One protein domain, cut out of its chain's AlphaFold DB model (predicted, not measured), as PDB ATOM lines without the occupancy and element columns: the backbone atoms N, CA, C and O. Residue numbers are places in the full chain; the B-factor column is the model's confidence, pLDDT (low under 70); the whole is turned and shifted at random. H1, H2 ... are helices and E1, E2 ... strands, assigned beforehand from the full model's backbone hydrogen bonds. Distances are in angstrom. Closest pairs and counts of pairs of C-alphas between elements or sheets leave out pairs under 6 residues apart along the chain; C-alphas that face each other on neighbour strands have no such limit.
ATOM      1  N   GLN A 197     -54.010 -19.922 -47.651       92.38
ATOM      2  CA  GLN A 197     -53.982 -21.350 -47.940       92.38
ATOM      3  C   GLN A 197     -53.692 -21.574 -49.427       92.38
ATOM      4  O   GLN A 197     -54.300 -20.952 -50.297       92.38
ATOM      5  N   SER A 198     -52.782 -22.494 -49.727       91.62
ATOM      6  CA  SER A 198     -52.452 -22.906 -51.090       91.62
ATOM      7  C   SER A 198     -52.318 -24.423 -51.187       91.62
ATOM      8  O   SER A 198     -52.042 -25.105 -50.199       91.62
ATOM      9  N   THR A 199     -52.454 -24.965 -52.393       88.56
ATOM     10  CA  THR A 199     -52.184 -26.383 -52.649       88.56
ATOM     11  C   THR A 199     -50.681 -26.650 -52.568       88.56
ATOM     12  O   THR A 199     -49.888 -25.950 -53.204       88.56
ATOM     13  N   ALA A 200     -50.272 -27.648 -51.786       90.38
ATOM     14  CA  ALA A 200     -48.888 -28.112 -51.786       90.38
ATOM     15  C   ALA A 200     -48.554 -28.808 -53.119       90.38
ATOM     16  O   ALA A 200     -49.399 -29.489 -53.698       90.38
ATOM     17  N   SER A 201     -47.326 -28.648 -53.616       89.38
ATOM     18  CA  SER A 201     -46.855 -29.423 -54.769       89.38
ATOM     19  C   SER A 201     -46.542 -30.863 -54.360       89.38
ATOM     20  O   SER A 201     -46.154 -31.106 -53.220       89.38
ATOM     21  N   GLU A 202     -46.630 -31.809 -55.297       87.38
ATOM     22  CA  GLU A 202     -46.357 -33.229 -55.010       87.38
ATOM     23  C   GLU A 202     -44.935 -33.459 -54.467       87.38
ATOM     24  O   GLU A 202     -44.723 -34.265 -53.568       87.38
ATOM     25  N   THR A 203     -43.971 -32.651 -54.912       92.25
ATOM     26  CA  THR A 203     -42.582 -32.674 -54.421       92.25
ATOM     27  C   THR A 203     -42.458 -32.438 -52.912       92.25
ATOM     28  O   THR A 203     -41.501 -32.900 -52.296       92.25
ATOM     29  N   ILE A 204     -43.420 -31.744 -52.293       92.69
ATOM     30  CA  ILE A 204     -43.426 -31.505 -50.846       92.69
ATOM     31  C   ILE A 204     -43.733 -32.788 -50.078       92.69
ATOM     32  O   ILE A 204     -43.219 -32.965 -48.978       92.69
ATOM     33  N   ARG A 205     -44.537 -33.700 -50.640       92.81
ATOM     34  CA  ARG A 205     -44.824 -34.993 -50.007       92.81
ATOM     35  C   ARG A 205     -43.550 -35.825 -49.876       92.81
ATOM     36  O   ARG A 205     -43.277 -36.353 -48.800       92.81
ATOM     37  N   GLU A 206     -42.761 -35.896 -50.943       92.00
ATOM     38  CA  GLU A 206     -41.490 -36.631 -50.974       92.00
ATOM     39  C   GLU A 206     -40.433 -36.003 -50.050       92.00
ATOM     40  O   GLU A 206     -39.781 -36.713 -49.277       92.00
ATOM     41  N   ASP A 207     -40.302 -34.672 -50.067       92.38
ATOM     42  CA  ASP A 207     -39.414 -33.947 -49.147       92.38
ATOM     43  C   ASP A 207     -39.829 -34.183 -47.689       92.38
ATOM     44  O   ASP A 207     -39.000 -34.503 -46.837       92.38
ATOM     45  N   LEU A 208     -41.130 -34.127 -47.398       91.50
ATOM     46  CA  LEU A 208     -41.646 -34.366 -46.060       91.50
ATOM     47  C   LEU A 208     -41.338 -35.777 -45.562       91.50
ATOM     48  O   LEU A 208     -40.843 -35.923 -44.447       91.50
ATOM     49  N   LEU A 209     -41.581 -36.811 -46.371       92.25
ATOM     50  CA  LEU A 209     -41.217 -38.185 -46.009       92.25
ATOM     51  C   LEU A 209     -39.713 -38.311 -45.757       92.25
ATOM     52  O   LEU A 209     -39.297 -38.948 -44.790       92.25
ATOM     53  N   THR A 210     -38.893 -37.646 -46.571       92.62
ATOM     54  CA  THR A 210     -37.438 -37.620 -46.382       92.62
ATOM     55  C   THR A 210     -37.059 -36.967 -45.047       92.62
ATOM     56  O   THR A 210     -36.220 -37.492 -44.316       92.62
ATOM     57  N   ARG A 211     -37.702 -35.852 -44.677       92.00
ATOM     58  CA  ARG A 211     -37.478 -35.159 -43.396       92.00
ATOM     59  C   ARG A 211     -37.978 -35.958 -42.194       92.00
ATOM     60  O   ARG A 211     -37.293 -35.991 -41.175       92.00
ATOM     61  N   LEU A 212     -39.134 -36.613 -42.298       92.06
ATOM     62  CA  LEU A 212     -39.709 -37.426 -41.220       92.06
ATOM     63  C   LEU A 212     -38.853 -38.647 -40.884       92.06
ATOM     64  O   LEU A 212     -38.839 -39.068 -39.734       92.06
ATOM     65  N   ASN A 213     -38.116 -39.167 -41.866       91.62
ATOM     66  CA  ASN A 213     -37.186 -40.279 -41.686       91.62
ATOM     67  C   ASN A 213     -35.795 -39.854 -41.179       91.62
ATOM     68  O   ASN A 213     -34.933 -40.710 -40.970       91.62
ATOM     69  N   ARG A 214     -35.546 -38.555 -40.948       92.12
ATOM     70  CA  ARG A 214     -34.276 -38.098 -40.368       92.12
ATOM     71  C   ARG A 214     -34.129 -38.601 -38.920       92.12
ATOM     72  O   ARG A 214     -35.094 -38.509 -38.152       92.12
ATOM     73  N   PRO A 215     -32.937 -39.068 -38.498       89.25
ATOM     74  CA  PRO A 215     -32.713 -39.595 -37.148       89.25
ATOM     75  C   PRO A 215     -33.123 -38.639 -36.021       89.25
ATOM     76  O   PRO A 215     -33.591 -39.074 -34.969       89.25
ATOM     77  N   GLU A 216     -32.984 -37.331 -36.231       86.62
ATOM     78  CA  GLU A 216     -33.331 -36.296 -35.260       86.62
ATOM     79  C   GLU A 216     -34.843 -36.244 -35.001       86.62
ATOM     80  O   GLU A 216     -35.274 -36.187 -33.841       86.62
ATOM     81  N   VAL A 217     -35.640 -36.317 -36.072       86.19
ATOM     82  CA  VAL A 217     -37.109 -36.292 -36.028       86.19
ATOM     83  C   VAL A 217     -37.621 -37.594 -35.423       86.19
ATOM     84  O   VAL A 217     -38.347 -37.559 -34.425       86.19
ATOM     85  N   THR A 218     -37.146 -38.738 -35.921       86.38
ATOM     86  CA  THR A 218     -37.464 -40.060 -35.365       86.38
ATOM     87  C   THR A 218     -37.104 -40.138 -33.880       86.38
ATOM     88  O   THR A 218     -37.899 -40.603 -33.063       86.38
ATOM     89  N   GLY A 219     -35.954 -39.592 -33.474       85.12
ATOM     90  CA  GLY A 219     -35.548 -39.517 -32.072       85.12
ATOM     91  C   GLY A 219     -36.458 -38.627 -31.213       85.12
ATOM     92  O   GLY A 219     -36.743 -38.961 -30.060       85.12
ATOM     93  N   ALA A 220     -36.939 -37.497 -31.739       82.00
ATOM     94  CA  ALA A 220     -37.879 -36.618 -31.038       82.00
ATOM     95  C   ALA A 220     -39.261 -37.265 -30.851       82.00
ATOM     96  O   ALA A 220     -39.866 -37.163 -29.777       82.00
ATOM     97  N   ILE A 221     -39.727 -37.979 -31.869       83.38
ATOM     98  CA  ILE A 221     -40.963 -38.764 -31.864       83.38
ATOM     99  C   ILE A 221     -40.853 -39.908 -30.860       83.38
ATOM    100  O   ILE A 221     -41.717 -40.041 -29.992       83.38
ATOM    101  N   HIS A 222     -39.747 -40.651 -30.890       83.06
ATOM    102  CA  HIS A 222     -39.452 -41.716 -29.938       83.06
ATOM    103  C   HIS A 222     -39.530 -41.202 -28.492       83.06
ATOM    104  O   HIS A 222     -40.287 -41.724 -27.672       83.06
ATOM    105  N   ARG A 223     -38.847 -40.088 -28.186       81.00
ATOM    106  CA  ARG A 223     -38.934 -39.431 -26.867       81.00
ATOM    107  C   ARG A 223     -40.360 -39.009 -26.510       81.00
ATOM    108  O   ARG A 223     -40.726 -39.055 -25.336       81.00
ATOM    109  N   SER A 224     -41.155 -38.579 -27.487       80.06
ATOM    110  CA  SER A 224     -42.541 -38.148 -27.268       80.06
ATOM    111  C   SER A 224     -43.454 -39.314 -26.893       80.06
ATOM    112  O   SER A 224     -44.243 -39.172 -25.955       80.06
ATOM    113  N   ILE A 225     -43.301 -40.472 -27.543       78.75
ATOM    114  CA  ILE A 225     -44.017 -41.710 -27.195       78.75
ATOM    115  C   ILE A 225     -43.716 -42.105 -25.744       78.75
ATOM    116  O   ILE A 225     -44.640 -42.300 -24.945       78.75
ATOM    117  N   TRP A 226     -42.434 -42.118 -25.368       75.00
ATOM    118  CA  TRP A 226     -42.004 -42.447 -24.005       75.00
ATOM    119  C   TRP A 226     -42.509 -41.451 -22.961       75.00
ATOM    120  O   TRP A 226     -43.075 -41.849 -21.939       75.00
ATOM    121  N   LYS A 227     -42.352 -40.143 -23.209       71.38
ATOM    122  CA  LYS A 227     -42.787 -39.086 -22.279       71.38
ATOM    123  C   LYS A 227     -44.277 -39.152 -21.995       71.38
ATOM    124  O   LYS A 227     -44.689 -39.000 -20.846       71.38
ATOM    125  N   LYS A 228     -45.086 -39.380 -23.030       67.62
ATOM    126  CA  LYS A 228     -46.539 -39.440 -22.884       67.62
ATOM    127  C   LYS A 228     -47.009 -40.740 -22.223       67.62
ATOM    128  O   LYS A 228     -48.208 -40.886 -22.011       67.62
ATOM    129  N   ARG A 229     -46.085 -41.650 -21.859       62.41
ATOM    130  CA  ARG A 229     -46.378 -42.972 -21.276       62.41
ATOM    131  C   ARG A 229     -47.501 -43.666 -22.038       62.41
ATOM    132  O   ARG A 229     -48.356 -44.323 -21.453       62.41
ATOM    133  N   ILE A 230     -47.490 -43.462 -23.354       56.22
ATOM    134  CA  ILE A 230     -48.527 -43.914 -24.277       56.22
ATOM    135  C   ILE A 230     -48.593 -45.445 -24.310       56.22
ATOM    136  O   ILE A 230     -49.585 -46.011 -24.756       56.22
ATOM    137  N   LEU A 231     -47.579 -46.103 -23.753       54.25
ATOM    138  CA  LEU A 231     -47.512 -47.534 -23.559       54.25
ATOM    139  C   LEU A 231     -47.764 -47.872 -22.080       54.25
ATOM    140  O   LEU A 231     -46.813 -48.102 -21.332       54.25
ATOM    141  N   PRO A 232     -49.030 -47.952 -21.627       52.16
ATOM    142  CA  PRO A 232     -49.361 -48.604 -20.360       52.16
ATOM    143  C   PRO A 232     -48.970 -50.097 -20.350       52.16
ATOM    144  O   PRO A 232     -49.042 -50.726 -19.297       52.16
ATOM    145  N   PHE A 233     -48.555 -50.641 -21.500       51.53
ATOM    146  CA  PHE A 233     -48.112 -52.018 -21.708       51.53
ATOM    147  C   PHE A 233     -46.732 -52.340 -21.126       51.53
ATOM    148  O   PHE A 233     -46.494 -53.483 -20.756       51.53
ATOM    149  N   PHE A 234     -45.841 -51.356 -20.978       52.81
ATOM    150  CA  PHE A 234     -44.579 -51.584 -20.275       52.81
ATOM    151  C   PHE A 234     -44.853 -51.385 -18.788       52.81
ATOM    152  O   PHE A 234     -45.177 -50.271 -18.358       52.81
ATOM    153  N   ASP A 235     -44.748 -52.452 -17.984       53.75
ATOM    154  CA  ASP A 235     -44.726 -52.281 -16.533       53.75
ATOM    155  C   ASP A 235     -43.630 -51.255 -16.227       53.75
ATOM    156  O   ASP A 235     -42.458 -51.418 -16.562       53.75
ATOM    157  N   SER A 236     -44.057 -50.146 -15.630       48.50
ATOM    158  CA  SER A 236     -43.315 -48.910 -15.366       48.50
ATOM    159  C   SER A 236     -42.011 -49.056 -14.566       48.50
ATOM    160  O   SER A 236     -41.451 -48.051 -14.131       48.50
ATOM    161  N   ARG A 237     -41.552 -50.282 -14.318       54.72
ATOM    162  CA  ARG A 237     -40.327 -50.597 -13.593       54.72
ATOM    163  C   ARG A 237     -39.089 -50.545 -14.489       54.72
ATOM    164  O   ARG A 237     -38.045 -50.158 -13.976       54.72
ATOM    165  N   HIS A 238     -39.211 -50.804 -15.797       54.56
ATOM    166  CA  HIS A 238     -38.063 -50.826 -16.717       54.56
ATOM    167  C   HIS A 238     -38.370 -50.135 -18.063       54.56
ATOM    168  O   HIS A 238     -38.532 -50.796 -19.081       54.56
ATOM    169  N   PRO A 239     -38.422 -48.789 -18.125       51.72
ATOM    170  CA  PRO A 239     -38.654 -48.037 -19.371       51.72
ATOM    171  C   PRO A 239     -37.491 -48.108 -20.388       51.72
ATOM    172  O   PRO A 239     -37.437 -47.298 -21.309       51.72
ATOM    173  N   HIS A 240     -36.542 -49.029 -20.208       54.09
ATOM    174  CA  HIS A 240     -35.309 -49.135 -20.993       54.09
ATOM    175  C   HIS A 240     -35.136 -50.483 -21.707       54.09
ATOM    176  O   HIS A 240     -34.099 -50.677 -22.327       54.09
ATOM    177  N   SER A 241     -36.114 -51.392 -21.651       57.47
ATOM    178  CA  SER A 241     -35.959 -52.757 -22.171       57.47
ATOM    179  C   SER A 241     -36.617 -53.003 -23.536       57.47
ATOM    180  O   SER A 241     -36.907 -54.136 -23.888       57.47
ATOM    181  N   ALA A 242     -36.888 -51.975 -24.349       57.91
ATOM    182  CA  ALA A 242     -37.202 -52.241 -25.758       57.91
ATOM    183  C   ALA A 242     -35.884 -52.473 -26.508       57.91
ATOM    184  O   ALA A 242     -35.130 -51.522 -26.717       57.91
ATOM    185  N   VAL A 243     -35.606 -53.725 -26.878       61.94
ATOM    186  CA  VAL A 243     -34.360 -54.115 -27.564       61.94
ATOM    187  C   VAL A 243     -34.371 -53.594 -29.004       61.94
ATOM    188  O   VAL A 243     -33.374 -53.070 -29.499       61.94
ATOM    189  N   HIS A 244     -35.545 -53.634 -29.638       78.69
ATOM    190  CA  HIS A 244     -35.759 -53.160 -30.999       78.69
ATOM    191  C   HIS A 244     -37.051 -52.347 -31.080       78.69
ATOM    192  O   HIS A 244     -38.113 -52.809 -30.666       78.69
ATOM    193  N   MET A 245     -36.960 -51.129 -31.615       85.19
ATOM    194  CA  MET A 245     -38.112 -50.291 -31.942       85.19
ATOM    195  C   MET A 245     -37.897 -49.675 -33.316       85.19
ATOM    196  O   MET A 245     -36.900 -48.989 -33.545       85.19
ATOM    197  N   ARG A 246     -38.853 -49.891 -34.216       90.38
ATOM    198  CA  ARG A 246     -38.877 -49.271 -35.539       90.38
ATOM    199  C   ARG A 246     -40.192 -48.543 -35.746       90.38
ATOM    200  O   ARG A 246     -41.248 -48.977 -35.288       90.38
ATOM    201  N   MET A 247     -40.088 -47.401 -36.411       91.38
ATOM    202  CA  MET A 247     -41.211 -46.538 -36.728       91.38
ATOM    203  C   MET A 247     -41.178 -46.159 -38.197       91.38
ATOM    204  O   MET A 247     -40.108 -45.845 -38.715       91.38
ATOM    205  N   GLU A 248     -42.346 -46.128 -38.828       93.44
ATOM    206  CA  GLU A 248     -42.491 -45.713 -40.220       93.44
ATOM    207  C   GLU A 248     -43.610 -44.660 -40.367       93.44
ATOM    208  O   GLU A 248     -44.765 -44.929 -40.001       93.44
ATOM    209  N   PRO A 249     -43.296 -43.443 -40.855       95.62
ATOM    210  CA  PRO A 249     -44.292 -42.405 -41.094       95.62
ATOM    211  C   PRO A 249     -45.124 -42.676 -42.346       95.62
ATOM    212  O   PRO A 249     -44.587 -42.885 -43.429       95.62
ATOM    213  N   HIS A 250     -46.437 -42.511 -42.222       93.50
ATOM    214  CA  HIS A 250     -47.383 -42.539 -43.331       93.50
ATOM    215  C   HIS A 250     -48.184 -41.244 -43.367       93.50
ATOM    216  O   HIS A 250     -48.903 -40.928 -42.422       93.50
ATOM    217  N   ILE A 251     -48.088 -40.485 -44.457       92.56
ATOM    218  CA  ILE A 251     -48.905 -39.279 -44.642       92.56
ATOM    219  C   ILE A 251     -50.322 -39.717 -45.022       92.56
ATOM    220  O   ILE A 251     -50.546 -40.211 -46.127       92.56
ATOM    221  N   THR A 252     -51.275 -39.540 -44.107       91.31
ATOM    222  CA  THR A 252     -52.655 -40.042 -44.240       91.31
ATOM    223  C   THR A 252     -53.666 -38.982 -44.672       91.31
ATOM    224  O   THR A 252     -54.840 -39.296 -44.848       91.31
ATOM    225  N   GLY A 253     -53.234 -37.734 -44.875       87.81
ATOM    226  CA  GLY A 253     -54.090 -36.644 -45.344       87.81
ATOM    227  C   GLY A 253     -53.463 -35.815 -46.460       87.81
ATOM    228  O   GLY A 253     -52.323 -36.046 -46.873       87.81
ATOM    229  N   ASP A 254     -54.216 -34.821 -46.922       92.25
ATOM    230  CA  ASP A 254     -53.676 -33.783 -47.791       92.25
ATOM    231  C   ASP A 254     -52.619 -32.961 -47.043       92.25
ATOM    232  O   ASP A 254     -52.629 -32.843 -45.810       92.25
ATOM    233  N   ILE A 255     -51.664 -32.419 -47.795       93.94
ATOM    234  CA  ILE A 255     -50.685 -31.477 -47.262       93.94
ATOM    235  C   ILE A 255     -51.246 -30.082 -47.495       93.94
ATOM    236  O   ILE A 255     -51.262 -29.579 -48.620       93.94
ATOM    237  N   GLU A 256     -51.707 -29.450 -46.423       92.88
ATOM    238  CA  GLU A 256     -52.088 -28.049 -46.474       92.88
ATOM    239  C   GLU A 256     -50.821 -27.205 -46.482       92.88
ATOM    240  O   GLU A 256     -49.977 -27.321 -45.594       92.88
ATOM    241  N   CYS A 257     -50.682 -26.335 -47.477       93.81
ATOM    242  CA  CYS A 257     -49.668 -25.295 -47.462       93.81
ATOM    243  C   CYS A 257     -50.331 -24.002 -47.008       93.81
ATOM    244  O   CYS A 257     -51.373 -23.610 -47.532       93.81
ATOM    245  N   ARG A 258     -49.713 -23.331 -46.046       91.94
ATOM    246  CA  ARG A 258     -50.107 -22.000 -45.609       91.94
ATOM    247  C   ARG A 258     -48.910 -21.070 -45.716       91.94
ATOM    248  O   ARG A 258     -47.770 -21.479 -45.489       91.94
ATOM    249  N   SER A 259     -49.164 -19.821 -46.080       91.44
ATOM    250  CA  SER A 259     -48.127 -18.799 -46.189       91.44
ATOM    251  C   SER A 259     -48.512 -17.508 -45.494       91.44
ATOM    252  O   SER A 259     -49.648 -17.062 -45.591       91.44
ATOM    253  N   ILE A 260     -47.543 -16.882 -44.833       89.75
ATOM    254  CA  ILE A 260     -47.588 -15.475 -44.433       89.75
ATOM    255  C   ILE A 260     -46.437 -14.817 -45.165       89.75
ATOM    256  O   ILE A 260     -45.277 -15.173 -44.948       89.75
ATOM    257  N   GLN A 261     -46.760 -13.841 -46.012       87.12
ATOM    258  CA  GLN A 261     -45.776 -13.158 -46.849       87.12
ATOM    259  C   GLN A 261     -44.970 -14.179 -47.676       87.12
ATOM    260  O   GLN A 261     -45.539 -14.910 -48.483       87.12
ATOM    261  N   THR A 262     -43.653 -14.247 -47.483       87.38
ATOM    262  CA  THR A 262     -42.762 -15.174 -48.193       87.38
ATOM    263  C   THR A 262     -42.556 -16.496 -47.459       87.38
ATOM    264  O   THR A 262     -42.075 -17.452 -48.066       87.38
ATOM    265  N   SER A 263     -42.908 -16.574 -46.174       88.44
ATOM    266  CA  SER A 263     -42.708 -17.773 -45.364       88.44
ATOM    267  C   SER A 263     -43.840 -18.765 -45.603       88.44
ATOM    268  O   SER A 263     -45.012 -18.439 -45.408       88.44
ATOM    269  N   LYS A 264     -43.480 -19.986 -46.001       90.75
ATOM    270  CA  LYS A 264     -44.406 -21.107 -46.190       90.75
ATOM    271  C   LYS A 264     -44.213 -22.136 -45.091       90.75
ATOM    272  O   LYS A 264     -43.081 -22.489 -44.759       90.75
ATOM    273  N   TRP A 265     -45.311 -22.666 -44.586       90.69
ATOM    274  CA  TRP A 265     -45.310 -23.864 -43.767       90.69
ATOM    275  C   TRP A 265     -46.368 -24.823 -44.266       90.69
ATOM    276  O   TRP A 265     -47.334 -24.466 -44.941       90.69
ATOM    277  N   TYR A 266     -46.154 -26.068 -43.907       91.88
ATOM    278  CA  TYR A 266     -46.949 -27.174 -44.361       91.88
ATOM    279  C   TYR A 266     -47.474 -27.918 -43.153       91.88
ATOM    280  O   TYR A 266     -46.777 -28.105 -42.149       91.88
ATOM    281  N   TRP A 267     -48.724 -28.321 -43.263       91.19
ATOM    282  CA  TRP A 267     -49.438 -29.056 -42.249       91.19
ATOM    283  C   TRP A 267     -49.994 -30.330 -42.857       91.19
ATOM    284  O   TRP A 267     -50.573 -30.313 -43.940       91.19
ATOM    285  N   THR A 268     -49.821 -31.445 -42.160       93.62
ATOM    286  CA  THR A 268     -50.473 -32.689 -42.562       93.62
ATOM    287  C   THR A 268     -50.654 -33.632 -41.382       93.62
ATOM    288  O   THR A 268     -50.079 -33.446 -40.300       93.62
ATOM    289  N   LYS A 269     -51.474 -34.660 -41.596       93.56
ATOM    290  CA  LYS A 269     -51.634 -35.779 -40.674       93.56
ATOM    291  C   LYS A 269     -50.665 -36.891 -41.057       93.56
ATOM    292  O   LYS A 269     -50.588 -37.282 -42.220       93.56
ATOM    293  N   VAL A 270     -49.941 -37.389 -40.061       94.75
ATOM    294  CA  VAL A 270     -49.027 -38.519 -40.198       94.75
ATOM    295  C   VAL A 270     -49.417 -39.596 -39.212       94.75
ATOM    296  O   VAL A 270     -49.459 -39.350 -38.005       94.75
ATOM    297  N   THR A 271     -49.664 -40.784 -39.737       94.75
ATOM    298  CA  THR A 271     -49.832 -42.012 -38.974       94.75
ATOM    299  C   THR A 271     -48.483 -42.709 -38.896       94.75
ATOM    300  O   THR A 271     -47.898 -43.082 -39.907       94.75
ATOM    301  N   TRP A 272     -47.965 -42.869 -37.690       94.31
ATOM    302  CA  TRP A 272     -46.754 -43.636 -37.439       94.31
ATOM    303  C   TRP A 272     -47.145 -45.080 -37.199       94.31
ATOM    304  O   TRP A 272     -47.892 -45.355 -36.263       94.31
ATOM    305  N   GLN A 273     -46.633 -45.998 -38.007       94.50
ATOM    306  CA  GLN A 273     -46.665 -47.409 -37.654       94.50
ATOM    307  C   GLN A 273     -45.473 -47.710 -36.757       94.50
ATOM    308  O   GLN A 273     -44.362 -47.249 -37.011       94.50
ATOM    309  N   LEU A 274     -45.731 -48.425 -35.672       92.75
ATOM    310  CA  LEU A 274     -44.774 -48.775 -34.642       92.75
ATOM    311  C   LEU A 274     -44.733 -50.292 -34.510       92.75
ATOM    312  O   LEU A 274     -45.764 -50.921 -34.285       92.75
ATOM    313  N   CYS A 275     -43.524 -50.837 -34.549       92.19
ATOM    314  CA  CYS A 275     -43.229 -52.184 -34.098       92.19
ATOM    315  C   CYS A 275     -42.132 -52.111 -33.030       92.19
ATOM    316  O   CYS A 275     -41.095 -51.475 -33.245       92.19
ATOM    317  N   ALA A 276     -42.364 -52.728 -31.876       89.31
ATOM    318  CA  ALA A 276     -41.368 -52.834 -30.820       89.31
ATOM    319  C   ALA A 276     -41.376 -54.230 -30.193       89.31
ATOM    320  O   ALA A 276     -42.442 -54.808 -30.007       89.31
ATOM    321  N   MET A 277     -40.202 -54.734 -29.811       87.06
ATOM    322  CA  MET A 277     -40.061 -55.968 -29.033       87.06
ATOM    323  C   MET A 277     -39.569 -55.628 -27.618       87.06
ATOM    324  O   MET A 277     -38.392 -55.293 -27.435       87.06
ATOM    325  N   PRO A 278     -40.462 -55.622 -26.616       81.88
ATOM    326  CA  PRO A 278     -40.069 -55.504 -25.218       81.88
ATOM    327  C   PRO A 278     -39.351 -56.777 -24.762       81.88
ATOM    328  O   PRO A 278     -39.850 -57.868 -25.005       81.88
ATOM    329  N   GLU A 279     -38.256 -56.638 -24.019       80.88
ATOM    330  CA  GLU A 279     -37.461 -57.762 -23.488       80.88
ATOM    331  C   GLU A 279     -38.278 -58.699 -22.571       80.88
ATOM    332  O   GLU A 279     -38.011 -59.890 -22.499       80.88
ATOM    333  N   ASP A 280     -39.312 -58.168 -21.903       78.50
ATOM    334  CA  ASP A 280     -40.156 -58.905 -20.948       78.50
ATOM    335  C   ASP A 280     -41.570 -59.236 -21.479       78.50
ATOM    336  O   ASP A 280     -42.438 -59.658 -20.704       78.50
ATOM    337  N   ALA A 281     -41.870 -58.979 -22.757       78.12
ATOM    338  CA  ALA A 281     -43.212 -59.213 -23.300       78.12
ATOM    339  C   ALA A 281     -43.356 -60.597 -23.943       78.12
ATOM    340  O   ALA A 281     -42.431 -61.121 -24.549       78.12
ATOM    341  N   GLU A 282     -44.569 -61.161 -23.879       82.25
ATOM    342  CA  GLU A 282     -44.920 -62.427 -24.550       82.25
ATOM    343  C   GLU A 282     -44.971 -62.306 -26.090       82.25
ATOM    344  O   GLU A 282     -45.254 -63.286 -26.775       82.25
ATOM    345  N   GLY A 283     -44.723 -61.117 -26.648       86.69
ATOM    346  CA  GLY A 283     -44.732 -60.887 -28.085       86.69
ATOM    347  C   GLY A 283     -44.479 -59.430 -28.477       86.69
ATOM    348  O   GLY A 283     -44.360 -58.554 -27.610       86.69
ATOM    349  N   PRO A 284     -44.415 -59.166 -29.792       90.00
ATOM    350  CA  PRO A 284     -44.194 -57.832 -30.315       90.00
ATOM    351  C   PRO A 284     -45.381 -56.923 -30.013       90.00
ATOM    352  O   PRO A 284     -46.546 -57.310 -30.095       90.00
ATOM    353  N   LEU A 285     -45.069 -55.669 -29.727       88.25
ATOM    354  CA  LEU A 285     -46.034 -54.592 -29.707       88.25
ATOM    355  C   LEU A 285     -46.135 -53.996 -31.109       88.25
ATOM    356  O   LEU A 285     -45.160 -53.441 -31.622       88.25
ATOM    357  N   VAL A 286     -47.340 -54.027 -31.669       93.50
ATOM    358  CA  VAL A 286     -47.657 -53.395 -32.947       93.50
ATOM    359  C   VAL A 286     -48.740 -52.342 -32.741       93.50
ATOM    360  O   VAL A 286     -49.773 -52.603 -32.125       93.50
ATOM    361  N   ALA A 287     -48.500 -51.125 -33.219       92.81
ATOM    362  CA  ALA A 287     -49.439 -50.029 -33.031       92.81
ATOM    363  C   ALA A 287     -49.370 -48.969 -34.136       92.81
ATOM    364  O   ALA A 287     -48.344 -48.790 -34.786       92.81
ATOM    365  N   SER A 288     -50.453 -48.213 -34.297       93.62
ATOM    366  CA  SER A 288     -50.505 -46.980 -35.076       93.62
ATOM    367  C   SER A 288     -50.630 -45.765 -34.161       93.62
ATOM    368  O   SER A 288     -51.289 -45.800 -33.119       93.62
ATOM    369  N   TRP A 289     -49.990 -44.664 -34.539       92.19
ATOM    370  CA  TRP A 289     -50.066 -43.407 -33.812       92.19
ATOM    371  C   TRP A 289     -50.327 -42.248 -34.754       92.19
ATOM    372  O   TRP A 289     -49.470 -41.888 -35.555       92.19
ATOM    373  N   ASP A 290     -51.481 -41.610 -34.624       91.88
ATOM    374  CA  ASP A 290     -51.795 -40.451 -35.448       91.88
ATOM    375  C   ASP A 290     -51.202 -39.177 -34.857       91.88
ATOM    376  O   ASP A 290     -51.298 -38.900 -33.660       91.88
ATOM    377  N   THR A 291     -50.618 -38.348 -35.709       90.81
ATOM    378  CA  THR A 291     -50.084 -37.039 -35.343       90.81
ATOM    379  C   THR A 291     -50.455 -36.001 -36.385       90.81
ATOM    380  O   THR A 291     -50.686 -36.311 -37.549       90.81
ATOM    381  N   SER A 292     -50.513 -34.744 -35.967       89.88
ATOM    382  CA  SER A 292     -50.515 -33.603 -36.875       89.88
ATOM    383  C   SER A 292     -49.157 -32.941 -36.783       89.88
ATOM    384  O   SER A 292     -48.732 -32.585 -35.682       89.88
ATOM    385  N   ILE A 293     -48.490 -32.775 -37.915       90.94
ATOM    386  CA  ILE A 293     -47.157 -32.186 -37.984       90.94
ATOM    387  C   ILE A 293     -47.200 -30.843 -38.701       90.94
ATOM    388  O   ILE A 293     -48.012 -30.625 -39.599       90.94
ATOM    389  N   LEU A 294     -46.321 -29.951 -38.273       89.06
ATOM    390  CA  LEU A 294     -46.024 -28.669 -38.887       89.06
ATOM    391  C   LEU A 294     -44.564 -28.688 -39.318       89.06
ATOM    392  O   LEU A 294     -43.705 -29.072 -38.526       89.06
ATOM    393  N   PHE A 295     -44.266 -28.233 -40.524       89.25
ATOM    394  CA  PHE A 295     -42.885 -28.026 -40.946       89.25
ATOM    395  C   PHE A 295     -42.761 -26.786 -41.823       89.25
ATOM    396  O   PHE A 295     -43.675 -26.429 -42.567       89.25
ATOM    397  N   SER A 296     -41.625 -26.111 -41.706       85.69
ATOM    398  CA  SER A 296     -41.288 -24.952 -42.530       85.69
ATOM    399  C   SER A 296     -40.792 -25.405 -43.905       85.69
ATOM    400  O   SER A 296     -40.065 -26.396 -44.011       85.69
ATOM    401  N   GLY A 297     -41.163 -24.675 -44.961       79.00
ATOM    402  CA  GLY A 297     -40.656 -24.932 -46.312       79.00
ATOM    403  C   GLY A 297     -39.148 -24.723 -46.429       79.00
ATOM    404  O   GLY A 297     -38.455 -25.529 -47.043       79.00
ATOM    405  N   GLU A 298     -38.630 -23.695 -45.762       74.81
ATOM    406  CA  GLU A 298     -37.193 -23.505 -45.536       74.81
ATOM    407  C   GLU A 298     -36.743 -24.521 -44.488       74.81
ATOM    408  O   GLU A 298     -37.417 -24.525 -43.462       74.81
ATOM    409  N   ASP A 299     -35.701 -25.333 -44.776       68.88
ATOM    410  CA  ASP A 299     -34.915 -26.360 -44.017       68.88
ATOM    411  C   ASP A 299     -35.147 -26.562 -42.495       68.88
ATOM    412  O   ASP A 299     -34.263 -26.951 -41.734       68.88
ATOM    413  N   GLY A 300     -36.350 -26.310 -42.020       70.31
ATOM    414  CA  GLY A 300     -36.701 -26.164 -40.628       70.31
ATOM    415  C   GLY A 300     -37.166 -27.480 -40.047       70.31
ATOM    416  O   GLY A 300     -37.609 -28.390 -40.757       70.31
ATOM    417  N   ASP A 301     -37.079 -27.540 -38.726       79.00
ATOM    418  CA  ASP A 301     -37.450 -28.710 -37.951       79.00
ATOM    419  C   ASP A 301     -38.941 -29.045 -38.086       79.00
ATOM    420  O   ASP A 301     -39.812 -28.177 -38.224       79.00
ATOM    421  N   VAL A 302     -39.238 -30.343 -38.016       85.62
ATOM    422  CA  VAL A 302     -40.606 -30.854 -37.941       85.62
ATOM    423  C   VAL A 302     -41.109 -30.705 -36.509       85.62
ATOM    424  O   VAL A 302     -40.502 -31.203 -35.562       85.62
ATOM    425  N   SER A 303     -42.261 -30.062 -36.352       85.00
ATOM    426  CA  SER A 303     -42.922 -29.836 -35.070       85.00
ATOM    427  C   SER A 303     -44.205 -30.664 -34.972       85.00
ATOM    428  O   SER A 303     -45.060 -30.613 -35.854       85.00
ATOM    429  N   ILE A 304     -44.388 -31.419 -33.886       84.44
ATOM    430  CA  ILE A 304     -45.609 -32.212 -33.655       84.44
ATOM    431  C   ILE A 304     -46.660 -31.324 -32.975       84.44
ATOM    432  O   ILE A 304     -46.540 -31.006 -31.792       84.44
ATOM    433  N   LEU A 305     -47.707 -30.935 -33.706       79.06
ATOM    434  CA  LEU A 305     -48.792 -30.070 -33.221       79.06
ATOM    435  C   LEU A 305     -49.768 -30.791 -32.307       79.06
ATOM    436  O   LEU A 305     -50.130 -30.297 -31.238       79.06
ATOM    437  N   ARG A 306     -50.243 -31.946 -32.763       79.00
ATOM    438  CA  ARG A 306     -51.246 -32.753 -32.075       79.00
ATOM    439  C   ARG A 306     -50.813 -34.201 -32.152       79.00
ATOM    440  O   ARG A 306     -50.231 -34.631 -33.143       79.00
ATOM    441  N   SER A 307     -51.102 -34.951 -31.103       81.94
ATOM    442  CA  SER A 307     -50.946 -36.397 -31.113       81.94
ATOM    443  C   SER A 307     -52.275 -37.023 -30.745       81.94
ATOM    444  O   SER A 307     -52.811 -36.723 -29.676       81.94
ATOM    445  N   GLY A 308     -52.769 -37.891 -31.610       83.62
ATOM    446  CA  GLY A 308     -53.838 -38.815 -31.306       83.62
ATOM    447  C   GLY A 308     -53.399 -39.879 -30.305       83.62
ATOM    448  O   GLY A 308     -52.292 -39.857 -29.744       83.62
ATOM    449  N   ARG A 309     -54.317 -40.810 -30.066       81.31
ATOM    450  CA  ARG A 309     -54.072 -41.988 -29.242       81.31
ATOM    451  C   ARG A 309     -53.240 -42.993 -30.040       81.31
ATOM    452  O   ARG A 309     -53.379 -43.084 -31.255       81.31
ATOM    453  N   LEU A 310     -52.380 -43.728 -29.348       85.94
ATOM    454  CA  LEU A 310     -51.783 -44.932 -29.909       85.94
ATOM    455  C   LEU A 310     -52.828 -46.045 -29.902       85.94
ATOM    456  O   LEU A 310     -53.434 -46.320 -28.861       85.94
ATOM    457  N   THR A 311     -53.021 -46.661 -31.054       90.31
ATOM    458  CA  THR A 311     -54.001 -47.716 -31.272       90.31
ATOM    459  C   THR A 311     -53.242 -48.992 -31.584       90.31
ATOM    460  O   THR A 311     -52.410 -49.003 -32.483       90.31
ATOM    461  N   GLU A 312     -53.476 -50.051 -30.817       90.81
ATOM    462  CA  GLU A 312     -52.949 -51.376 -31.150       90.81
ATOM    463  C   GLU A 312     -53.568 -51.832 -32.475       90.81
ATOM    464  O   GLU A 312     -54.772 -51.663 -32.685       90.81
ATOM    465  N   ILE A 313     -52.741 -52.361 -33.370       94.50
ATOM    466  CA  ILE A 313     -53.171 -52.867 -34.679       94.50
ATOM    467  C   ILE A 313     -52.673 -54.300 -34.844       94.50
ATOM    468  O   ILE A 313     -51.733 -54.709 -34.159       94.50
ATOM    469  N   ALA A 314     -53.293 -55.074 -35.735       94.25
ATOM    470  CA  ALA A 314     -52.790 -56.408 -36.023       94.25
ATOM    471  C   ALA A 314     -51.444 -56.316 -36.760       94.25
ATOM    472  O   ALA A 314     -51.191 -55.365 -37.499       94.25
ATOM    473  N   ALA A 315     -50.585 -57.327 -36.606       93.50
ATOM    474  CA  ALA A 315     -49.344 -57.416 -37.383       93.50
ATOM    475  C   ALA A 315     -49.617 -57.404 -38.903       93.50
ATOM    476  O   ALA A 315     -48.848 -56.829 -39.670       93.50
ATOM    477  N   ASP A 316     -50.759 -57.955 -39.324       94.44
ATOM    478  CA  ASP A 316     -51.195 -57.976 -40.723       94.44
ATOM    479  C   ASP A 316     -51.565 -56.579 -41.267       94.44
ATOM    480  O   ASP A 316     -51.577 -56.389 -42.482       94.44
ATOM    481  N   ASP A 317     -51.801 -55.590 -40.393       94.56
ATOM    482  CA  ASP A 317     -52.112 -54.200 -40.766       94.56
ATOM    483  C   ASP A 317     -50.851 -53.324 -40.950       94.56
ATOM    484  O   ASP A 317     -50.941 -52.153 -41.341       94.56
ATOM    485  N   LEU A 318     -49.660 -53.857 -40.651       93.75
ATOM    486  CA  LEU A 318     -48.383 -53.186 -40.912       93.75
ATOM    487  C   LEU A 318     -48.076 -53.112 -42.416       93.75
ATOM    488  O   LEU A 318     -48.527 -53.940 -43.206       93.75
ATOM    489  N   THR A 319     -47.240 -52.152 -42.822       93.00
ATOM    490  CA  THR A 319     -46.628 -52.187 -44.159       93.00
ATOM    491  C   THR A 319     -45.842 -53.471 -44.369       93.00
ATOM    492  O   THR A 319     -45.309 -54.051 -43.425       93.00
ATOM    493  N   GLN A 320     -45.686 -53.885 -45.628       94.00
ATOM    494  CA  GLN A 320     -44.849 -55.038 -45.971       94.00
ATOM    495  C   GLN A 320     -43.415 -54.894 -45.438       94.00
ATOM    496  O   GLN A 320     -42.825 -55.873 -44.987       94.00
ATOM    497  N   GLU A 321     -42.860 -53.678 -45.444       92.12
ATOM    498  CA  GLU A 321     -41.529 -53.416 -44.892       92.12
ATOM    499  C   GLU A 321     -41.504 -53.576 -43.365       92.12
ATOM    500  O   GLU A 321     -40.585 -54.193 -42.819       92.12
ATOM    501  N   MET A 322     -42.534 -53.091 -42.668       93.75
ATOM    502  CA  MET A 322     -42.654 -53.264 -41.223       93.75
ATOM    503  C   MET A 322     -42.932 -54.712 -40.817       93.75
ATOM    504  O   MET A 322     -42.385 -55.160 -39.811       93.75
ATOM    505  N   GLN A 323     -43.708 -55.458 -41.606       95.06
ATOM    506  CA  GLN A 323     -43.923 -56.897 -41.431       95.06
ATOM    507  C   GLN A 323     -42.620 -57.671 -41.601       95.06
ATOM    508  O   GLN A 323     -42.273 -58.471 -40.740       95.06
ATOM    509  N   ALA A 324     -41.856 -57.394 -42.662       94.25
ATOM    510  CA  ALA A 324     -40.558 -58.026 -42.884       94.25
ATOM    511  C   ALA A 324     -39.579 -57.732 -41.736       94.25
ATOM    512  O   ALA A 324     -38.876 -58.625 -41.267       94.25
ATOM    513  N   HIS A 325     -39.566 -56.491 -41.241       92.94
ATOM    514  CA  HIS A 325     -38.747 -56.124 -40.092       92.94
ATOM    515  C   HIS A 325     -39.194 -56.820 -38.803       92.94
ATOM    516  O   HIS A 325     -38.351 -57.288 -38.042       92.94
ATOM    517  N   LEU A 326     -40.504 -56.905 -38.560       93.38
ATOM    518  CA  LEU A 326     -41.051 -57.612 -37.409       93.38
ATOM    519  C   LEU A 326     -40.676 -59.100 -37.443       93.38
ATOM    520  O   LEU A 326     -40.202 -59.616 -36.436       93.38
ATOM    521  N   SER A 327     -40.823 -59.760 -38.594       94.69
ATOM    522  CA  SER A 327     -40.412 -61.157 -38.772       94.69
ATOM    523  C   SER A 327     -38.923 -61.350 -38.490       94.69
ATOM    524  O   SER A 327     -38.571 -62.265 -37.759       94.69
ATOM    525  N   SER A 328     -38.064 -60.447 -38.977       93.94
ATOM    526  CA  SER A 328     -36.622 -60.484 -38.687       93.94
ATOM    527  C   SER A 328     -36.328 -60.373 -37.188       93.94
ATOM    528  O   SER A 328     -35.529 -61.146 -36.678       93.94
ATOM    529  N   ILE A 329     -36.991 -59.459 -36.466       90.94
ATOM    530  CA  ILE A 329     -36.813 -59.340 -35.007       90.94
ATOM    531  C   ILE A 329     -37.274 -60.622 -34.299       90.94
ATOM    532  O   ILE A 329     -36.638 -61.069 -33.348       90.94
ATOM    533  N   MET A 330     -38.390 -61.208 -34.738       91.38
ATOM    534  CA  MET A 330     -38.913 -62.445 -34.154       91.38
ATOM    535  C   MET A 330     -37.995 -63.646 -34.413       91.38
ATOM    536  O   MET A 330     -37.861 -64.492 -33.533       91.38
ATOM    537  N   GLU A 331     -37.368 -63.723 -35.587       92.94
ATOM    538  CA  GLU A 331     -36.365 -64.744 -35.912       92.94
ATOM    539  C   GLU A 331     -35.107 -64.585 -35.046       92.94
ATOM    540  O   GLU A 331     -34.653 -65.565 -34.458       92.94
ATOM    541  N   ASP A 332     -34.598 -63.358 -34.893       89.06
ATOM    542  CA  ASP A 332     -33.425 -63.070 -34.056       89.06
ATOM    543  C   ASP A 332     -33.672 -63.427 -32.576       89.06
ATOM    544  O   ASP A 332     -32.826 -64.048 -31.927       89.06
ATOM    545  N   GLU A 333     -34.849 -63.091 -32.036       87.06
ATOM    546  CA  GLU A 333     -35.222 -63.449 -30.660       87.06
ATOM    547  C   GLU A 333     -35.478 -64.953 -30.486       87.06
ATOM    548  O   GLU A 333     -35.131 -65.519 -29.449       87.06
ATOM    549  N   ALA A 334     -36.022 -65.642 -31.496       87.88
ATOM    550  CA  ALA A 334     -36.163 -67.097 -31.453       87.88
ATOM    551  C   ALA A 334     -34.793 -67.790 -31.355       87.88
ATOM    552  O   ALA A 334     -34.621 -68.688 -30.532       87.88
ATOM    553  N   VAL A 335     -33.802 -67.322 -32.124       90.19
ATOM    554  CA  VAL A 335     -32.418 -67.819 -32.047       90.19
ATOM    555  C   VAL A 335     -31.812 -67.547 -30.669       90.19
ATOM    556  O   VAL A 335     -31.189 -68.432 -30.084       90.19
ATOM    557  N   ARG A 336     -32.028 -66.351 -30.109       85.75
ATOM    558  CA  ARG A 336     -31.531 -65.997 -28.772       85.75
ATOM    559  C   ARG A 336     -32.126 -66.883 -27.672       85.75
ATOM    560  O   ARG A 336     -31.402 -67.305 -26.772       85.75
ATOM    561  N   LEU A 337     -33.424 -67.179 -27.736       84.75
ATOM    562  CA  LEU A 337     -34.089 -68.059 -26.770       84.75
ATOM    563  C   LEU A 337     -33.599 -69.511 -26.871       84.75
ATOM    564  O   LEU A 337     -33.455 -70.176 -25.839       84.75
ATOM    565  N   ASP A 338     -33.302 -69.985 -28.082       86.00
ATOM    566  CA  ASP A 338     -32.701 -71.304 -28.311       86.00
ATOM    567  C   ASP A 338     -31.264 -71.379 -27.748       86.00
ATOM    568  O   ASP A 338     -30.892 -72.386 -27.146       86.00
TER     569      ASP A 338
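Overview. This is residues 197 to 338 of the 502 residues of the protein "DUF4935 domain-containing protein" of Streptomyces sp. SID4923 (UniProt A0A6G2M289). A long, strongly twisted antiparallel sheet, with E4 and E5 as its spine, has H1 and H3 over one face; on the other it curls round H2. The 142 printed residues, of mixed class, run E1 H1 H2 E2 E3 E4 E5 E6 H3: three named helices and six named strands in one branched sheet. The whole is only just compact, close to loose, with a radius of gyration of the C-alphas of 16.9 A, and only just a rod, spanning 61 by 30 by 23 A.

Along the chain. The longest strand, E4, residues 263 to 278, measures 42.9 A from C-alpha 263 at (-42.708, -17.773, -45.364); E5 is 285 to 296, 32.6 A. E6 is 302 to 312, E2 242 to 251, E3 256 to 260, E1 197 to 199. H1 is 202 to 212, H2 215 to 227, and H3 320 to 338, 26.9 A, ending at C-alpha 338 (-32.701, -71.304, -28.311).

Arrangement. E3 E4 E5 E6 form a meander, each strand the antiparallel neighbour of the one before. On one side of E4 are E2, with N 250 and O 271 2.8 A apart, and E3, with N 258 and O 265 2.9 A apart; on the other side is E5, with N 270 and O 291 2.8 A apart. E6 neighbours E5 at N 288 and O 311, 2.8 A; E1 neighbours E3 at N 198 and O 257, 2.8 A. E4 bends by 56 degrees at residue 269. H3 runs along the strands at a height over the sheet of 9.9 A, the C-alphas of Cys 275 and Leu 326 being its closest to E4, 6.7 A. H1, on the same face, is slantwise at 8.2 A. H2 is on the opposite face; its closest C-alphas to E6 are those of Val 217 and Val 302, 6.7 A. Every O i to N i+4 pair is within hydrogen-bond range in H2 and H3, and 6 of 7 in H1.

Size, cuts and confidence. The C-alphas of Gln 261 and Asp 338 are the two farthest apart, 62.4 A. The printed part has no cut; the link from H2 to E2 is long. The pLDDT is under 70 at residues 228 to 243 and 299.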